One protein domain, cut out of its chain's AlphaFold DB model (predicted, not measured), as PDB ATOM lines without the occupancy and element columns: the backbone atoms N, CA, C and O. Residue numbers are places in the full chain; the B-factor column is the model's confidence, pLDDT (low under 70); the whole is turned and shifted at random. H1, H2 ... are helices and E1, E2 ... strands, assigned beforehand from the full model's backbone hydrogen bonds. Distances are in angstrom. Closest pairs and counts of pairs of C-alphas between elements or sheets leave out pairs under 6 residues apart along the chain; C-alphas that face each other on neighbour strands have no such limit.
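Overview. This is residues 32 to 158 of the 470 residues of an uncharacterized protein of Elusimicrobium sp. An273 (UniProt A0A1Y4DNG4). A small antiparallel sheet, E1, E2 and E3, has one long helix, H1, lying along one of its faces, and both ends of H1 run on past the sheet. The short helix H2 lies by the E1 edge, while the short helices H3 and H4 lie beyond the E3 edge among long loops. The printed part has 127 residues, with four named helices and three named strands in the order H1 H2 E1 E2 E3 H3 H4; the sheet's order is E1 - E2 - E3. The class is mixed, helices and strands, with under half of the residues in named elements. The whole is compact, with a radius of gyration of the C-alphas of 14.4 A, and its spans of 47 by 34 by 19 A make it only just flat.

Along the chain. Begin with the sheet: find C-alpha 85 at (16.288, -20.177, -48.408), where E1, residues 85 to 89, begins and runs 13.1 A. E2, residues 96 to 100, runs 13.3 A, and E3, residues 107 to 110, runs 10.1 A. Then find C-alpha 32 at (13.569, -20.042, -69.822); from there H1, residues 32 to 60, runs 41.5 A to C-alpha 60 at (6.732, -1.162, -33.496). H2 holds residues 70 to 73, H3 residues 123 to 126 and H4 residues 136 to 141.

Arrangement. The strands form a meander, each the antiparallel neighbour of the one before. In the hairpin E1 and E2, look for N 97 and O 88, 2.8 A apart; in the hairpin E2 and E3, for N 98 and O 108, 2.8 A apart. Residues 108 to 109 of E3 also pair, antiparallel, with residues 119 to 120. H1 is on one face of the sheet, giving two layers, a helix layer and a sheet layer, at a height over the sheet of 8.8 A. It runs along the strands, at 19 degrees to E2 on the local plane; its closest C-alphas to E2 are those of Ala 45 and Ala 98, 6.7 A. H2 only grazes the sheet, with residues 70 to 71, and is close to but not clearly touching H1: the closest C-alphas, of Val 52 and Leu 73, are 7.9 A apart. H3 and H4 are only just not on the sheet, each with 4 pairs of C-alphas within 10 A, and both are apart from H1. In H1 and H4 every O i to N i+4 pair is within hydrogen-bond range; H2 and H3 are too short for such a pair.

Size, cuts and confidence. The C-alphas farthest apart, of Lys 32 and Asp 63, are 46.6 A from each other. The printed part has no cut. The links H2 to E1 and E3 to H3 are long, and residues 142 to 158 hold no named element. The mean pLDDT of the printed part is 84.6; look for values under 70 at residues 141, 143 and 154 to 158.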
ATOM      1  N   LYS A  32      14.790 -20.730 -70.276       74.56
ATOM      2  CA  LYS A  32      13.569 -20.042 -69.822       74.56
ATOM      3  C   LYS A  32      12.958 -20.703 -68.589       74.56
ATOM      4  O   LYS A  32      12.569 -20.011 -67.650       74.56
ATOM      5  N   PHE A  33      12.910 -22.033 -68.555       79.06
ATOM      6  CA  PHE A  33      12.360 -22.768 -67.412       79.06
ATOM      7  C   PHE A  33      13.173 -22.549 -66.130       79.06
ATOM      8  O   PHE A  33      12.584 -22.439 -65.056       79.06
ATOM      9  N   SER A  34      14.500 -22.408 -66.236       77.62
ATOM     10  CA  SER A  34      15.364 -22.128 -65.080       77.62
ATOM     11  C   SER A  34      15.023 -20.785 -64.424       77.62
ATOM     12  O   SER A  34      14.845 -20.732 -63.209       77.62
ATOM     13  N   LYS A  35      14.826 -19.724 -65.222       78.25
ATOM     14  CA  LYS A  35      14.421 -18.402 -64.713       78.25
ATOM     15  C   LYS A  35      13.040 -18.422 -64.049       78.25
ATOM     16  O   LYS A  35      12.873 -17.859 -62.975       78.25
ATOM     17  N   VAL A  36      12.065 -19.119 -64.639       82.69
ATOM     18  CA  VAL A  36      10.699 -19.222 -64.081       82.69
ATOM     19  C   VAL A  36      10.678 -19.961 -62.740       82.69
ATOM     20  O   VAL A  36       9.921 -19.588 -61.842       82.69
ATOM     21  N   ILE A  37      11.493 -21.009 -62.586       83.75
ATOM     22  CA  ILE A  37      11.622 -21.725 -61.311       83.75
ATOM     23  C   ILE A  37      12.202 -20.799 -60.241       83.75
ATOM     24  O   ILE A  37      11.695 -20.794 -59.121       83.75
ATOM     25  N   GLU A  38      13.215 -19.998 -60.579       84.69
ATOM     26  CA  GLU A  38      13.776 -19.025 -59.639       84.69
ATOM     27  C   GLU A  38      12.758 -17.959 -59.235       84.69
ATOM     28  O   GLU A  38      12.646 -17.684 -58.047       84.69
ATOM     29  N   THR A  39      11.915 -17.463 -60.147       85.56
ATOM     30  CA  THR A  39      10.820 -16.545 -59.778       85.56
ATOM     31  C   THR A  39       9.886 -17.142 -58.727       85.56
ATOM     32  O   THR A  39       9.443 -16.446 -57.823       85.56
ATOM     33  N   ARG A  40       9.569 -18.441 -58.823       85.94
ATOM     34  CA  ARG A  40       8.713 -19.102 -57.824       85.94
ATOM     35  C   ARG A  40       9.396 -19.187 -56.465       85.94
ATOM     36  O   ARG A  40       8.728 -19.034 -55.450       85.94
ATOM     37  N   LYS A  41      10.708 -19.431 -56.452       88.69
ATOM     38  CA  LYS A  41      11.497 -19.421 -55.218       88.69
ATOM     39  C   LYS A  41      11.535 -18.018 -54.623       88.69
ATOM     40  O   LYS A  41      11.258 -17.872 -53.442       88.69
ATOM     41  N   THR A  42      11.802 -16.979 -55.412       90.50
ATOM     42  CA  THR A  42      11.828 -15.617 -54.862       90.50
ATOM     43  C   THR A  42      10.466 -15.176 -54.341       90.50
ATOM     44  O   THR A  42      10.421 -14.511 -53.316       90.50
ATOM     45  N   THR A  43       9.355 -15.606 -54.952       91.06
ATOM     46  CA  THR A  43       8.011 -15.362 -54.400       91.06
ATOM     47  C   THR A  43       7.819 -15.989 -53.009       91.06
ATOM     48  O   THR A  43       7.244 -15.337 -52.147       91.06
ATOM     49  N   GLU A  44       8.347 -17.193 -52.739       90.56
ATOM     50  CA  GLU A  44       8.335 -17.781 -51.380       90.56
ATOM     51  C   GLU A  44       9.056 -16.866 -50.376       90.56
ATOM     52  O   GLU A  44       8.553 -16.610 -49.282       90.56
ATOM     53  N   ALA A  45      10.229 -16.349 -50.753       91.81
ATOM     54  CA  ALA A  45      10.980 -15.428 -49.906       91.81
ATOM     55  C   ALA A  45      10.252 -14.097 -49.697       91.81
ATOM     56  O   ALA A  45      10.171 -13.635 -48.565       91.81
ATOM     57  N   GLU A  46       9.677 -13.515 -50.748       92.94
ATOM     58  CA  GLU A  46       8.887 -12.283 -50.667       92.94
ATOM     59  C   GLU A  46       7.700 -12.417 -49.712       92.94
ATOM     60  O   GLU A  46       7.502 -11.550 -48.863       92.94
ATOM     61  N   GLU A  47       6.927 -13.499 -49.830       92.56
ATOM     62  CA  GLU A  47       5.754 -13.748 -48.989       92.56
ATOM     63  C   GLU A  47       6.145 -13.869 -47.512       92.56
ATOM     64  O   GLU A  47       5.544 -13.217 -46.654       92.56
ATOM     65  N   LEU A  48       7.195 -14.640 -47.213       92.12
ATOM     66  CA  LEU A  48       7.687 -14.800 -45.846       92.12
ATOM     67  C   LEU A  48       8.267 -13.497 -45.288       92.12
ATOM     68  O   LEU A  48       7.914 -13.095 -44.181       92.12
ATOM     69  N   MET A  49       9.109 -12.793 -46.047       93.88
ATOM     70  CA  MET A  49       9.690 -11.521 -45.607       93.88
ATOM     71  C   MET A  49       8.609 -10.448 -45.398       93.88
ATOM     72  O   MET A  49       8.694  -9.674 -44.445       93.88
ATOM     73  N   ALA A  50       7.559 -10.423 -46.225       94.44
ATOM     74  CA  ALA A  50       6.418  -9.524 -46.053       94.44
ATOM     75  C   ALA A  50       5.585  -9.859 -44.804       94.44
ATOM     76  O   ALA A  50       5.150  -8.947 -44.091       94.44
ATOM     77  N   ALA A  51       5.390 -11.146 -44.500       92.69
ATOM     78  CA  ALA A  51       4.718 -11.578 -43.277       92.69
ATOM     79  C   ALA A  51       5.512 -11.166 -42.026       92.69
ATOM     80  O   ALA A  51       4.946 -10.588 -41.096       92.69
ATOM     81  N   VAL A  52       6.834 -11.372 -42.040       93.56
ATOM     82  CA  VAL A  52       7.735 -10.941 -40.958       93.56
ATOM     83  C   VAL A  52       7.676  -9.436 -40.772       93.56
ATOM     84  O   VAL A  52       7.457  -8.974 -39.657       93.56
ATOM     85  N   ARG A  53       7.807  -8.670 -41.859       94.38
ATOM     86  CA  ARG A  53       7.691  -7.212 -41.824       94.38
ATOM     87  C   ARG A  53       6.390  -6.775 -41.163       94.38
ATOM     88  O   ARG A  53       6.410  -5.895 -40.315       94.38
ATOM     89  N   THR A  54       5.272  -7.383 -41.548       94.19
ATOM     90  CA  THR A  54       3.953  -7.018 -41.018       94.19
ATOM     91  C   THR A  54       3.887  -7.212 -39.504       94.19
ATOM     92  O   THR A  54       3.391  -6.334 -38.800       94.19
ATOM     93  N   GLU A  55       4.417  -8.321 -38.983       92.50
ATOM     94  CA  GLU A  55       4.448  -8.548 -37.535       92.50
ATOM     95  C   GLU A  55       5.438  -7.609 -36.828       92.50
ATOM     96  O   GLU A  55       5.106  -7.062 -35.780       92.50
ATOM     97  N   GLN A  56       6.612  -7.348 -37.407       93.50
ATOM     98  CA  GLN A  56       7.600  -6.421 -36.843       93.50
ATOM     99  C   GLN A  56       7.061  -4.981 -36.790       93.50
ATOM    100  O   GLN A  56       7.087  -4.352 -35.734       93.50
ATOM    101  N   GLU A  57       6.476  -4.473 -37.879       93.81
ATOM    102  CA  GLU A  57       5.850  -3.142 -37.918       93.81
ATOM    103  C   GLU A  57       4.669  -3.035 -36.951       93.81
ATOM    104  O   GLU A  57       4.485  -2.008 -36.300       93.81
ATOM    105  N   LYS A  58       3.886  -4.108 -36.795       93.50
ATOM    106  CA  LYS A  58       2.817  -4.167 -35.793       93.50
ATOM    107  C   LYS A  58       3.367  -4.083 -34.368       93.50
ATOM    108  O   LYS A  58       2.747  -3.432 -33.534       93.50
ATOM    109  N   ARG A  59       4.507  -4.714 -34.067       92.31
ATOM    110  CA  ARG A  59       5.174  -4.574 -32.759       92.31
ATOM    111  C   ARG A  59       5.643  -3.144 -32.533       92.31
ATOM    112  O   ARG A  59       5.325  -2.582 -31.490       92.31
ATOM    113  N   CYS A  60       6.281  -2.549 -33.536       91.31
ATOM    114  CA  CYS A  60       6.732  -1.162 -33.496       91.31
ATOM    115  C   CYS A  60       5.567  -0.185 -33.260       91.31
ATOM    116  O   CYS A  60       5.657   0.705 -32.422       91.31
ATOM    117  N   ALA A  61       4.416  -0.408 -33.905       92.06
ATOM    118  CA  ALA A  61       3.199   0.377 -33.683       92.06
ATOM    119  C   ALA A  61       2.564   0.191 -32.288       92.06
ATOM    120  O   ALA A  61       1.699   0.975 -31.902       92.06
ATOM    121  N   LEU A  62       2.956  -0.849 -31.548       93.12
ATOM    122  CA  LEU A  62       2.545  -1.123 -30.167       93.12
ATOM    123  C   LEU A  62       3.634  -0.735 -29.152       93.12
ATOM    124  O   LEU A  62       3.622  -1.258 -28.035       93.12
ATOM    125  N   ASP A  63       4.580   0.123 -29.551       87.38
ATOM    126  CA  ASP A  63       5.728   0.569 -28.753       87.38
ATOM    127  C   ASP A  63       6.601  -0.594 -28.240       87.38
ATOM    128  O   ASP A  63       7.128  -0.567 -27.127       87.38
ATOM    129  N   LYS A  64       6.727  -1.658 -29.045       89.19
ATOM    130  CA  LYS A  64       7.607  -2.801 -28.776       89.19
ATOM    131  C   LYS A  64       8.720  -2.875 -29.806       89.19
ATOM    132  O   LYS A  64       8.474  -2.708 -31.000       89.19
ATOM    133  N   ASP A  65       9.900  -3.262 -29.342       89.75
ATOM    134  CA  ASP A  65      11.043  -3.478 -30.217       89.75
ATOM    135  C   ASP A  65      10.831  -4.660 -31.173       89.75
ATOM    136  O   ASP A  65      10.111  -5.637 -30.892       89.75
ATOM    137  N   TYR A  66      11.513  -4.572 -32.310       90.69
ATOM    138  CA  TYR A  66      11.670  -5.653 -33.256       90.69
ATOM    139  C   TYR A  66      12.396  -6.829 -32.612       90.69
ATOM    140  O   TYR A  66      13.328  -6.684 -31.818       90.69
ATOM    141  N   ILE A  67      11.991  -8.028 -33.012       89.06
ATOM    142  CA  ILE A  67      12.669  -9.260 -32.628       89.06
ATOM    143  C   ILE A  67      13.883  -9.467 -33.538       89.06
ATOM    144  O   ILE A  67      13.720  -9.641 -34.747       89.06
ATOM    145  N   ALA A  68      15.079  -9.517 -32.949       84.12
ATOM    146  CA  ALA A  68      16.314  -9.836 -33.667       84.12
ATOM    147  C   ALA A  68      16.495 -11.346 -33.911       84.12
ATOM    148  O   ALA A  68      17.093 -11.743 -34.906       84.12
ATOM    149  N   ASP A  69      15.974 -12.202 -33.031       86.06
ATOM    150  CA  ASP A  69      16.046 -13.657 -33.186       86.06
ATOM    151  C   ASP A  69      14.780 -14.196 -33.867       86.06
ATOM    152  O   ASP A  69      13.737 -14.365 -33.232       86.06
ATOM    153  N   LEU A  70      14.874 -14.501 -35.166       86.19
ATOM    154  CA  LEU A  70      13.747 -15.016 -35.955       86.19
ATOM    155  C   LEU A  70      13.138 -16.310 -35.389       86.19
ATOM    156  O   LEU A  70      11.990 -16.612 -35.706       86.19
ATOM    157  N   SER A  71      13.853 -17.065 -34.547       83.44
ATOM    158  CA  SER A  71      13.290 -18.258 -33.903       83.44
ATOM    159  C   SER A  71      12.131 -17.931 -32.953       83.44
ATOM    160  O   SER A  71      11.237 -18.754 -32.766       83.44
ATOM    161  N   GLN A  72      12.082 -16.704 -32.422       84.94
ATOM    162  CA  GLN A  72      10.983 -16.210 -31.588       84.94
ATOM    163  C   GLN A  72       9.744 -15.800 -32.404       84.94
ATOM    164  O   GLN A  72       8.714 -15.450 -31.831       84.94
ATOM    165  N   LEU A  73       9.829 -15.844 -33.739       84.62
ATOM    166  CA  LEU A  73       8.735 -15.597 -34.682       84.62
ATOM    167  C   LEU A  73       8.249 -16.898 -35.343       84.62
ATOM    168  O   LEU A  73       7.775 -16.873 -36.479       84.62
ATOM    169  N   SER A  74       8.345 -18.035 -34.645       81.56
ATOM    170  CA  SER A  74       7.987 -19.363 -35.172       81.56
ATOM    171  C   SER A  74       6.545 -19.481 -35.678       81.56
ATOM    172  O   SER A  74       6.262 -20.305 -36.545       81.56
ATOM    173  N   ASP A  75       5.637 -18.650 -35.161       81.44
ATOM    174  CA  ASP A  75       4.234 -18.607 -35.595       81.44
ATOM    175  C   ASP A  75       4.062 -17.954 -36.979       81.44
ATOM    176  O   ASP A  75       3.048 -18.161 -37.644       81.44
ATOM    177  N   ILE A  76       5.051 -17.165 -37.419       84.25
ATOM    178  CA  ILE A  76       5.060 -16.438 -38.696       84.25
ATOM    179  C   ILE A  76       6.007 -17.105 -39.694       84.25
ATOM    180  O   ILE A  76       5.654 -17.287 -40.859       84.25
ATOM    181  N   ILE A  77       7.206 -17.486 -39.241       80.94
ATOM    182  CA  ILE A  77       8.199 -18.208 -40.035       80.94
ATOM    183  C   ILE A  77       8.269 -19.648 -39.514       80.94
ATOM    184  O   ILE A  77       8.870 -19.882 -38.465       80.94
ATOM    185  N   PRO A  78       7.742 -20.642 -40.252       76.69
ATOM    186  CA  PRO A  78       7.747 -22.035 -39.797       76.69
ATOM    187  C   PRO A  78       9.158 -22.600 -39.580       76.69
ATOM    188  O   PRO A  78       9.356 -23.536 -38.809       76.69
ATOM    189  N   SER A  79      10.140 -22.073 -40.313       83.69
ATOM    190  CA  SER A  79      11.553 -22.425 -40.202       83.69
ATOM    191  C   SER A  79      12.405 -21.315 -40.807       83.69
ATOM    192  O   SER A  79      12.156 -20.892 -41.935       83.69
ATOM    193  N   THR A  80      13.470 -20.909 -40.115       86.38
ATOM    194  CA  THR A  80      14.516 -20.033 -40.677       86.38
ATOM    195  C   THR A  80      15.345 -20.738 -41.752       86.38
ATOM    196  O   THR A  80      16.147 -20.118 -42.435       86.38
ATOM    197  N   ASN A  81      15.157 -22.043 -41.934       91.19
ATOM    198  CA  ASN A  81      15.909 -22.876 -42.850       91.19
ATOM    199  C   ASN A  81      14.929 -23.670 -43.729       91.19
ATOM    200  O   ASN A  81      14.613 -24.829 -43.440       91.19
ATOM    201  N   THR A  82      14.388 -23.038 -44.775       90.69
ATOM    202  CA  THR A  82      13.414 -23.668 -45.683       90.69
ATOM    203  C   THR A  82      14.119 -24.471 -46.771       90.69
ATOM    204  O   THR A  82      15.343 -24.599 -46.806       90.69
ATOM    205  N   LYS A  83      13.360 -25.071 -47.692       89.75
ATOM    206  CA  LYS A  83      13.948 -25.830 -48.800       89.75
ATOM    207  C   LYS A  83      14.830 -24.953 -49.696       89.75
ATOM    208  O   LYS A  83      15.862 -25.429 -50.162       89.75
ATOM    209  N   ASN A  84      14.419 -23.708 -49.935       91.12
ATOM    210  CA  ASN A  84      15.049 -22.829 -50.916       91.12
ATOM    211  C   ASN A  84      15.915 -21.734 -50.280       91.12
ATOM    212  O   ASN A  84      16.885 -21.327 -50.917       91.12
ATOM    213  N   PHE A  85      15.618 -21.311 -49.046       93.12
ATOM    214  CA  PHE A  85      16.288 -20.177 -48.408       93.12
ATOM    215  C   PHE A  85      16.726 -20.462 -46.972       93.12
ATOM    216  O   PHE A  85      16.184 -21.332 -46.286       93.12
ATOM    217  N   VAL A  86      17.723 -19.701 -46.531       93.81
ATOM    218  CA  VAL A  86      18.047 -19.489 -45.118       93.81
ATOM    219  C   VAL A  86      17.731 -18.035 -44.787       93.81
ATOM    220  O   VAL A  86      18.224 -17.139 -45.467       93.81
ATOM    221  N   TYR A  87      16.899 -17.815 -43.774       93.06
ATOM    222  CA  TYR A  87      16.478 -16.497 -43.318       93.06
ATOM    223  C   TYR A  87      17.250 -16.093 -42.066       93.06
ATOM    224  O   TYR A  87      17.333 -16.862 -41.106       93.06
ATOM    225  N   SER A  88      17.756 -14.868 -42.061       92.44
ATOM    226  CA  SER A  88      18.433 -14.251 -40.920       92.44
ATOM    227  C   SER A  88      18.003 -12.798 -40.782       92.44
ATOM    228  O   SER A  88      17.574 -12.170 -41.744       92.44
ATOM    229  N   THR A  89      18.094 -12.245 -39.579       90.81
ATOM    230  CA  THR A  89      18.041 -10.792 -39.404       90.81
ATOM    231  C   THR A  89      19.343 -10.162 -39.882       90.81
ATOM    232  O   THR A  89      20.394 -10.804 -39.878       90.81
ATOM    233  N   ASN A  90      19.268  -8.906 -40.321       87.19
ATOM    234  CA  ASN A  90      20.471  -8.129 -40.609       87.19
ATOM    235  C   ASN A  90      21.204  -7.749 -39.307       87.19
ATOM    236  O   ASN A  90      20.631  -7.807 -38.219       87.19
ATOM    237  N   GLU A  91      22.460  -7.309 -39.419       79.75
ATOM    238  CA  GLU A  91      23.298  -6.939 -38.263       79.75
ATOM    239  C   GLU A  91      22.645  -5.880 -37.358       79.75
ATOM    240  O   GLU A  91      22.774  -5.923 -36.136       79.75
ATOM    241  N   SER A  92      21.892  -4.957 -37.960       76.31
ATOM    242  CA  SER A  92      21.175  -3.886 -37.264       76.31
ATOM    243  C   SER A  92      19.881  -4.338 -36.575       76.31
ATOM    244  O   SER A  92      19.258  -3.535 -35.888       76.31
ATOM    245  N   GLY A  93      19.407  -5.568 -36.801       84.56
ATOM    246  CA  GLY A  93      18.108  -6.056 -36.316       84.56
ATOM    247  C   GLY A  93      16.883  -5.312 -36.875       84.56
ATOM    248  O   GLY A  93      15.761  -5.550 -36.435       84.56
ATOM    249  N   THR A  94      17.075  -4.412 -37.840       87.69
ATOM    250  CA  THR A  94      16.026  -3.583 -38.454       87.69
ATOM    251  C   THR A  94      15.406  -4.220 -39.686       87.69
ATOM    252  O   THR A  94      14.478  -3.652 -40.251       87.69
ATOM    253  N   GLY A  95      15.938  -5.348 -40.147       91.31
ATOM    254  CA  GLY A  95      15.579  -5.956 -41.418       91.31
ATOM    255  C   GLY A  95      15.837  -7.457 -41.453       91.31
ATOM    256  O   GLY A  95      16.274  -8.063 -40.471       91.31
ATOM    257  N   ILE A  96      15.563  -8.052 -42.610       93.12
ATOM    258  CA  ILE A  96      15.646  -9.497 -42.845       93.12
ATOM    259  C   ILE A  96      16.376  -9.787 -44.156       93.12
ATOM    260  O   ILE A  96      16.238  -9.061 -45.141       93.12
ATOM    261  N   GLU A  97      17.138 -10.870 -44.166       93.88
ATOM    262  CA  GLU A  97      17.886 -11.385 -45.303       93.88
ATOM    263  C   GLU A  97      17.432 -12.815 -45.612       93.88
ATOM    264  O   GLU A  97      17.093 -13.586 -44.713       93.88
ATOM    265  N   ALA A  98      17.412 -13.164 -46.895       93.56
ATOM    266  CA  ALA A  98      17.070 -14.484 -47.403       93.56
ATOM    267  C   ALA A  98      18.170 -14.962 -48.359       93.56
ATOM    268  O   ALA A  98      18.233 -14.560 -49.523       93.56
ATOM    269  N   GLN A  99      19.029 -15.850 -47.861       92.62
ATOM    270  CA  GLN A  99      20.116 -16.465 -48.618       92.62
ATOM    271  C   GLN A  99      19.593 -17.661 -49.416       92.62
ATOM    272  O   GLN A  99      19.108 -18.638 -48.840       92.62
ATOM    273  N   SER A 100      19.726 -17.626 -50.742       91.62
ATOM    274  CA  SER A 100      19.347 -18.745 -51.607       91.62
ATOM    275  C   SER A 100      20.296 -19.931 -51.435       91.62
ATOM    276  O   SER A 100      21.517 -19.791 -51.497       91.62
ATOM    277  N   LYS A 101      19.732 -21.135 -51.304       89.31
ATOM    278  CA  LYS A 101      20.465 -22.415 -51.348       89.31
ATOM    279  C   LYS A 101      20.645 -22.956 -52.769       89.31
ATOM    280  O   LYS A 101      21.164 -24.056 -52.965       89.31
ATOM    281  N   GLY A 102      20.108 -22.248 -53.762       78.50
ATOM    282  CA  GLY A 102      20.132 -22.659 -55.158       78.50
ATOM    283  C   GLY A 102      21.503 -22.490 -55.814       78.50
ATOM    284  O   GLY A 102      22.427 -21.913 -55.254       78.50
ATOM    285  N   LYS A 103      21.601 -22.938 -57.072       74.38
ATOM    286  CA  LYS A 103      22.819 -22.841 -57.899       74.38
ATOM    287  C   LYS A 103      23.349 -21.407 -58.049       74.38
ATOM    288  O   LYS A 103      24.534 -21.229 -58.300       74.38
ATOM    289  N   TYR A 104      22.471 -20.410 -57.953       77.56
ATOM    290  CA  TYR A 104      22.805 -19.007 -58.194       77.56
ATOM    291  C   TYR A 104      23.300 -18.256 -56.955       77.56
ATOM    292  O   TYR A 104      23.867 -17.188 -57.132       77.56
ATOM    293  N   GLY A 105      23.115 -18.802 -55.745       83.94
ATOM    294  CA  GLY A 105      23.721 -18.275 -54.516       83.94
ATOM    295  C   GLY A 105      23.358 -16.838 -54.122       83.94
ATOM    296  O   GLY A 105      24.094 -16.262 -53.335       83.94
ATOM    297  N   TYR A 106      22.263 -16.269 -54.637       88.56
ATOM    298  CA  TYR A 106      21.893 -14.870 -54.390       88.56
ATOM    299  C   TYR A 106      21.284 -14.626 -53.008       88.56
ATOM    300  O   TYR A 106      20.660 -15.522 -52.426       88.56
ATOM    301  N   THR A 107      21.373 -13.377 -52.553       91.31
ATOM    302  CA  THR A 107      20.786 -12.915 -51.286       91.31
ATOM    303  C   THR A 107      19.784 -11.801 -51.536       91.31
ATOM    304  O   THR A 107      20.130 -10.741 -52.058       91.31
ATOM    305  N   LEU A 108      18.530 -12.039 -51.150       93.12
ATOM    306  CA  LEU A 108      17.514 -10.990 -51.098       93.12
ATOM    307  C   LEU A 108      17.542 -10.351 -49.715       93.12
ATOM    308  O   LEU A 108      17.544 -11.057 -48.708       93.12
ATOM    309  N   LYS A 109      17.531  -9.024 -49.652       93.12
ATOM    310  CA  LYS A 109      17.531  -8.283 -48.391       93.12
ATOM    311  C   LYS A 109      16.368  -7.310 -48.340       93.12
ATOM    312  O   LYS A 109      15.992  -6.704 -49.338       93.12
ATOM    313  N   MET A 110      15.822  -7.147 -47.148       93.75
ATOM    314  CA  MET A 110      14.949  -6.049 -46.765       93.75
ATOM    315  C   MET A 110      15.685  -5.278 -45.670       93.75
ATOM    316  O   MET A 110      15.601  -5.669 -44.507       93.75
ATOM    317  N   PRO A 111      16.450  -4.227 -46.018       89.88
ATOM    318  CA  PRO A 111      17.328  -3.547 -45.062       89.88
ATOM    319  C   PRO A 111      16.581  -2.893 -43.889       89.88
ATOM    320  O   PRO A 111      17.141  -2.745 -42.798       89.88
ATOM    321  N   SER A 112      15.312  -2.529 -44.100       89.75
ATOM    322  CA  SER A 112      14.432  -2.012 -43.060       89.75
ATOM    323  C   SER A 112      13.011  -2.561 -43.175       89.75
ATOM    324  O   SER A 112      12.410  -2.504 -44.249       89.75
ATOM    325  N   TYR A 113      12.445  -3.018 -42.054       91.94
ATOM    326  CA  TYR A 113      11.025  -3.353 -41.928       91.94
ATOM    327  C   TYR A 113      10.125  -2.130 -42.146       91.94
ATOM    328  O   TYR A 113       9.042  -2.259 -42.725       91.94
ATOM    329  N   LYS A 114      10.600  -0.937 -41.775       90.12
ATOM    330  CA  LYS A 114       9.862   0.312 -41.954       90.12
ATOM    331  C   LYS A 114       9.638   0.616 -43.430       90.12
ATOM    332  O   LYS A 114       8.504   0.742 -43.895       90.12
ATOM    333  N   ASP A 115      10.736   0.639 -44.176       89.94
ATOM    334  CA  ASP A 115      10.758   0.871 -45.618       89.94
ATOM    335  C   ASP A 115      10.089  -0.270 -46.404       89.94
ATOM    336  O   ASP A 115       9.191  -0.061 -47.222       89.94
ATOM    337  N   GLY A 116      10.495  -1.505 -46.106       90.25
ATOM    338  CA  GLY A 116       9.934  -2.731 -46.658       90.25
ATOM    339  C   GLY A 116      10.262  -3.037 -48.113       90.25
ATOM    340  O   GLY A 116       9.726  -4.011 -48.642       90.25
ATOM    341  N   ARG A 117      11.098  -2.235 -48.782       91.31
ATOM    342  CA  ARG A 117      11.557  -2.557 -50.135       91.31
ATOM    343  C   ARG A 117      12.571  -3.693 -50.082       91.31
ATOM    344  O   ARG A 117      13.424  -3.752 -49.198       91.31
ATOM    345  N   LEU A 118      12.465  -4.585 -51.059       92.62
ATOM    346  CA  LEU A 118      13.420  -5.662 -51.269       92.62
ATOM    347  C   LEU A 118      14.512  -5.208 -52.227       92.62
ATOM    348  O   LEU A 118      14.247  -4.514 -53.207       92.62
ATOM    349  N   CYS A 119      15.727  -5.644 -51.947       91.50
ATOM    350  CA  CYS A 119      16.893  -5.439 -52.777       91.50
ATOM    351  C   CYS A 119      17.705  -6.719 -52.875       91.50
ATOM    352  O   CYS A 119      17.480  -7.695 -52.158       91.50
ATOM    353  N   CYS A 120      18.667  -6.689 -53.778       90.75
ATOM    354  CA  CYS A 120      19.629  -7.747 -53.981       90.75
ATOM    355  C   CYS A 120      21.043  -7.163 -53.818       90.75
ATOM    356  O   CYS A 120      21.263  -5.968 -54.023       90.75
ATOM    357  N   GLU A 121      21.976  -7.973 -53.325       83.38
ATOM    358  CA  GLU A 121      23.282  -7.477 -52.875       83.38
ATOM    359  C   GLU A 121      24.266  -7.249 -54.034       83.38
ATOM    360  O   GLU A 121      24.925  -6.212 -54.071       83.38
ATOM    361  N   ASN A 122      24.306  -8.163 -55.010       81.88
ATOM    362  CA  ASN A 122      25.294  -8.167 -56.095       81.88
ATOM    363  C   ASN A 122      24.630  -8.061 -57.475       81.88
ATOM    364  O   ASN A 122      23.830  -8.920 -57.838       81.88
ATOM    365  N   GLU A 123      25.019  -7.084 -58.302       80.06
ATOM    366  CA  GLU A 123      24.415  -6.834 -59.627       80.06
ATOM    367  C   GLU A 123      24.414  -8.078 -60.535       80.06
ATOM    368  O   GLU A 123      23.386  -8.448 -61.106       80.06
ATOM    369  N   GLU A 124      25.532  -8.806 -60.585       79.38
ATOM    370  CA  GLU A 124      25.657 -10.050 -61.356       79.38
ATOM    371  C   GLU A 124      24.723 -11.173 -60.882       79.38
ATOM    372  O   GLU A 124      24.391 -12.088 -61.643       79.38
ATOM    373  N   GLU A 125      24.333 -11.162 -59.610       76.44
ATOM    374  CA  GLU A 125      23.374 -12.107 -59.045       76.44
ATOM    375  C   GLU A 125      21.943 -11.670 -59.344       76.44
ATOM    376  O   GLU A 125      21.124 -12.500 -59.746       76.44
ATOM    377  N   CYS A 126      21.661 -10.369 -59.242       75.38
ATOM    378  CA  CYS A 126      20.341  -9.811 -59.506       75.38
ATOM    379  C   CYS A 126      19.936  -9.994 -60.979       75.38
ATOM    380  O   CYS A 126      18.801 -10.375 -61.254       75.38
ATOM    381  N   LEU A 127      20.877  -9.863 -61.925       78.81
ATOM    382  CA  LEU A 127      20.645 -10.104 -63.361       78.81
ATOM    383  C   LEU A 127      20.242 -11.554 -63.697       78.81
ATOM    384  O   LEU A 127      19.691 -11.836 -64.768       78.81
ATOM    385  N   LYS A 128      20.535 -12.507 -62.804       76.12
ATOM    386  CA  LYS A 128      20.160 -13.921 -62.978       76.12
ATOM    387  C   LYS A 128      18.709 -14.177 -62.575       76.12
ATOM    388  O   LYS A 128      18.145 -15.199 -62.978       76.12
ATOM    389  N   LEU A 129      18.102 -13.263 -61.820       79.31
ATOM    390  CA  LEU A 129      16.697 -13.306 -61.448       79.31
ATOM    391  C   LEU A 129      15.828 -12.803 -62.604       79.31
ATOM    392  O   LEU A 129      16.267 -12.087 -63.497       79.31
ATOM    393  N   ASN A 130      14.571 -13.239 -62.624       78.19
ATOM    394  CA  ASN A 130      13.599 -12.783 -63.620       78.19
ATOM    395  C   ASN A 130      12.825 -11.534 -63.167       78.19
ATOM    396  O   ASN A 130      12.047 -10.992 -63.944       78.19
ATOM    397  N   LYS A 131      12.950 -11.158 -61.891       80.62
ATOM    398  CA  LYS A 131      12.370  -9.949 -61.304       80.62
ATOM    399  C   LYS A 131      13.491  -8.935 -61.108       80.62
ATOM    400  O   LYS A 131      14.565  -9.313 -60.642       80.62
ATOM    401  N   ASP A 132      13.202  -7.677 -61.413       82.50
ATOM    402  CA  ASP A 132      14.140  -6.577 -61.228       82.50
ATOM    403  C   ASP A 132      14.143  -6.149 -59.756       82.50
ATOM    404  O   ASP A 132      13.197  -5.520 -59.275       82.50
ATOM    405  N   TYR A 133      15.201  -6.512 -59.030       85.75
ATOM    406  CA  TYR A 133      15.455  -6.006 -57.682       85.75
ATOM    407  C   TYR A 133      16.533  -4.921 -57.745       85.75
ATOM    408  O   TYR A 133      17.573  -5.152 -58.365       85.75
ATOM    409  N   PRO A 134      16.330  -3.760 -57.096       88.56
ATOM    410  CA  PRO A 134      17.375  -2.751 -56.977       88.56
ATOM    411  C   PRO A 134      18.535  -3.265 -56.114       88.56
ATOM    412  O   PRO A 134      18.358  -4.178 -55.299       88.56
ATOM    413  N   LEU A 135      19.707  -2.639 -56.240       88.31
ATOM    414  CA  LEU A 135      20.822  -2.916 -55.341       88.31
ATOM    415  C   LEU A 135      20.535  -2.377 -53.939       88.31
ATOM    416  O   LEU A 135      19.933  -1.314 -53.762       88.31
ATOM    417  N   CYS A 136      20.988  -3.099 -52.916       86.19
ATOM    418  CA  CYS A 136      20.784  -2.674 -51.531       86.19
ATOM    419  C   CYS A 136      21.493  -1.355 -51.202       86.19
ATOM    420  O   CYS A 136      20.960  -0.550 -50.436       86.19
ATOM    421  N   SER A 137      22.642  -1.095 -51.831       81.06
ATOM    422  CA  SER A 137      23.342   0.191 -51.752       81.06
ATOM    423  C   SER A 137      22.470   1.354 -52.219       81.06
ATOM    424  O   SER A 137      22.469   2.417 -51.598       81.06
ATOM    425  N   ASP A 138      21.688   1.142 -53.276       80.19
ATOM    426  CA  ASP A 138      20.873   2.185 -53.890       80.19
ATOM    427  C   ASP A 138      19.663   2.513 -53.028       80.19
ATOM    428  O   ASP A 138      19.314   3.681 -52.881       80.19
ATOM    429  N   LEU A 139      19.044   1.503 -52.403       80.75
ATOM    430  CA  LEU A 139      17.962   1.741 -51.449       80.75
ATOM    431  C   LEU A 139      18.432   2.587 -50.266       80.75
ATOM    432  O   LEU A 139      17.749   3.539 -49.909       80.75
ATOM    433  N   ILE A 140      19.596   2.280 -49.688       75.56
ATOM    434  CA  ILE A 140      20.131   3.004 -48.522       75.56
ATOM    435  C   ILE A 140      20.580   4.424 -48.903       75.56
ATOM    436  O   ILE A 140      20.463   5.355 -48.107       75.56
ATOM    437  N   ALA A 141      21.067   4.617 -50.130       67.00
ATOM    438  CA  ALA A 141      21.460   5.924 -50.647       67.00
ATOM    439  C   ALA A 141      20.276   6.883 -50.858       67.00
ATOM    440  O   ALA A 141      20.475   8.091 -50.991       67.00
ATOM    441  N   ARG A 142      19.041   6.382 -50.911       71.19
ATOM    442  CA  ARG A 142      17.867   7.210 -51.175       71.19
ATOM    443  C   ARG A 142      17.466   8.053 -49.968       71.19
ATOM    444  O   ARG A 142      17.356   7.569 -48.850       71.19
ATOM    445  N   ALA A 143      17.147   9.319 -50.225       64.69
ATOM    446  CA  ALA A 143      16.711  10.263 -49.192       64.69
ATOM    447  C   ALA A 143      15.375   9.875 -48.527       64.69
ATOM    448  O   ALA A 143      15.112  10.278 -47.399       64.69
ATOM    449  N   ASP A 144      14.529   9.100 -49.214       71.75
ATOM    450  CA  ASP A 144      13.270   8.563 -48.683       71.75
ATOM    451  C   ASP A 144      13.438   7.252 -47.895       71.75
ATOM    452  O   ASP A 144      12.447   6.702 -47.425       71.75
ATOM    453  N   TYR A 145      14.661   6.730 -47.748       78.12
ATOM    454  CA  TYR A 145      14.915   5.511 -46.983       78.12
ATOM    455  C   TYR A 145      14.634   5.703 -45.488       78.12
ATOM    456  O   TYR A 145      15.245   6.544 -44.825       78.12
ATOM    457  N   GLN A 146      13.739   4.883 -44.936       79.44
ATOM    458  CA  GLN A 146      13.409   4.866 -43.509       79.44
ATOM    459  C   GLN A 146      14.051   3.639 -42.856       79.44
ATOM    460  O   GLN A 146      13.770   2.522 -43.268       79.44
ATOM    461  N   SER A 147      14.932   3.824 -41.865       76.06
ATOM    462  CA  SER A 147      15.776   2.736 -41.345       76.06
ATOM    463  C   SER A 147      15.080   1.799 -40.351       76.06
ATOM    464  O   SER A 147      15.580   0.697 -40.144       76.06
ATOM    465  N   GLY A 148      13.925   2.153 -39.775       79.25
ATOM    466  CA  GLY A 148      13.246   1.333 -38.756       79.25
ATOM    467  C   GLY A 148      14.000   1.268 -37.420       79.25
ATOM    468  O   GLY A 148      13.598   0.559 -36.501       79.25
ATOM    469  N   ALA A 149      15.106   2.006 -37.285       78.56
ATOM    470  CA  ALA A 149      15.930   2.029 -36.078       78.56
ATOM    471  C   ALA A 149      15.203   2.651 -34.870       78.56
ATOM    472  O   ALA A 149      15.698   2.596 -33.747       78.56
ATOM    473  N   GLU A 150      14.033   3.261 -35.063       79.75
ATOM    474  CA  GLU A 150      13.145   3.675 -33.978       79.75
ATOM    475  C   GLU A 150      12.665   2.512 -33.105       79.75
ATOM    476  O   GLU A 150      12.400   2.743 -31.929       79.75
ATOM    477  N   CYS A 151      12.617   1.299 -33.663       86.38
ATOM    478  CA  CYS A 151      12.104   0.094 -33.014       86.38
ATOM    479  C   CYS A 151      13.119  -1.060 -33.014       86.38
ATOM    480  O   CYS A 151      12.779  -2.171 -32.630       86.38
ATOM    481  N   ALA A 152      14.368  -0.846 -33.439       75.75
ATOM    482  CA  ALA A 152      15.433  -1.806 -33.155       75.75
ATOM    483  C   ALA A 152      15.781  -1.696 -31.665       75.75
ATOM    484  O   ALA A 152      16.104  -0.594 -31.234       75.75
ATOM    485  N   GLY A 153      15.677  -2.795 -30.907       70.00
ATOM    486  CA  GLY A 153      15.900  -2.829 -29.451       70.00
ATOM    487  C   GLY A 153      17.334  -2.485 -29.015       70.00
ATOM    488  O   GLY A 153      17.906  -1.488 -29.440       70.00
ATOM    489  N   ASP A 154      17.969  -3.302 -28.168       58.38
ATOM    490  CA  ASP A 154      19.285  -2.966 -27.575       58.38
ATOM    491  C   ASP A 154      20.424  -2.724 -28.599       58.38
ATOM    492  O   ASP A 154      21.421  -2.075 -28.282       58.38
ATOM    493  N   ASN A 155      20.255  -3.164 -29.851       55.25
ATOM    494  CA  ASN A 155      21.113  -2.813 -30.985       55.25
ATOM    495  C   ASN A 155      20.508  -1.655 -31.786       55.25
ATOM    496  O   ASN A 155      20.199  -1.826 -32.958       55.25
ATOM    497  N   ARG A 156      20.307  -0.483 -31.178       57.84
ATOM    498  CA  ARG A 156      19.857   0.713 -31.902       57.84
ATOM    499  C   ARG A 156      21.047   1.374 -32.608       57.84
ATOM    500  O   ARG A 156      21.784   2.117 -31.954       57.84
ATOM    501  N   PRO A 157      21.280   1.171 -33.919       55.44
ATOM    502  CA  PRO A 157      22.289   1.954 -34.607       55.44
ATOM    503  C   PRO A 157      21.842   3.421 -34.644       55.44
ATOM    504  O   PRO A 157      20.727   3.743 -35.061       55.44
ATOM    505  N   THR A 158      22.721   4.338 -34.243       55.31
ATOM    506  CA  THR A 158      22.578   5.761 -34.572       55.31
ATOM    507  C   THR A 158      22.840   5.934 -36.063       55.31
ATOM    508  O   THR A 158      23.957   6.227 -36.480       55.31
TER     509      THR A 158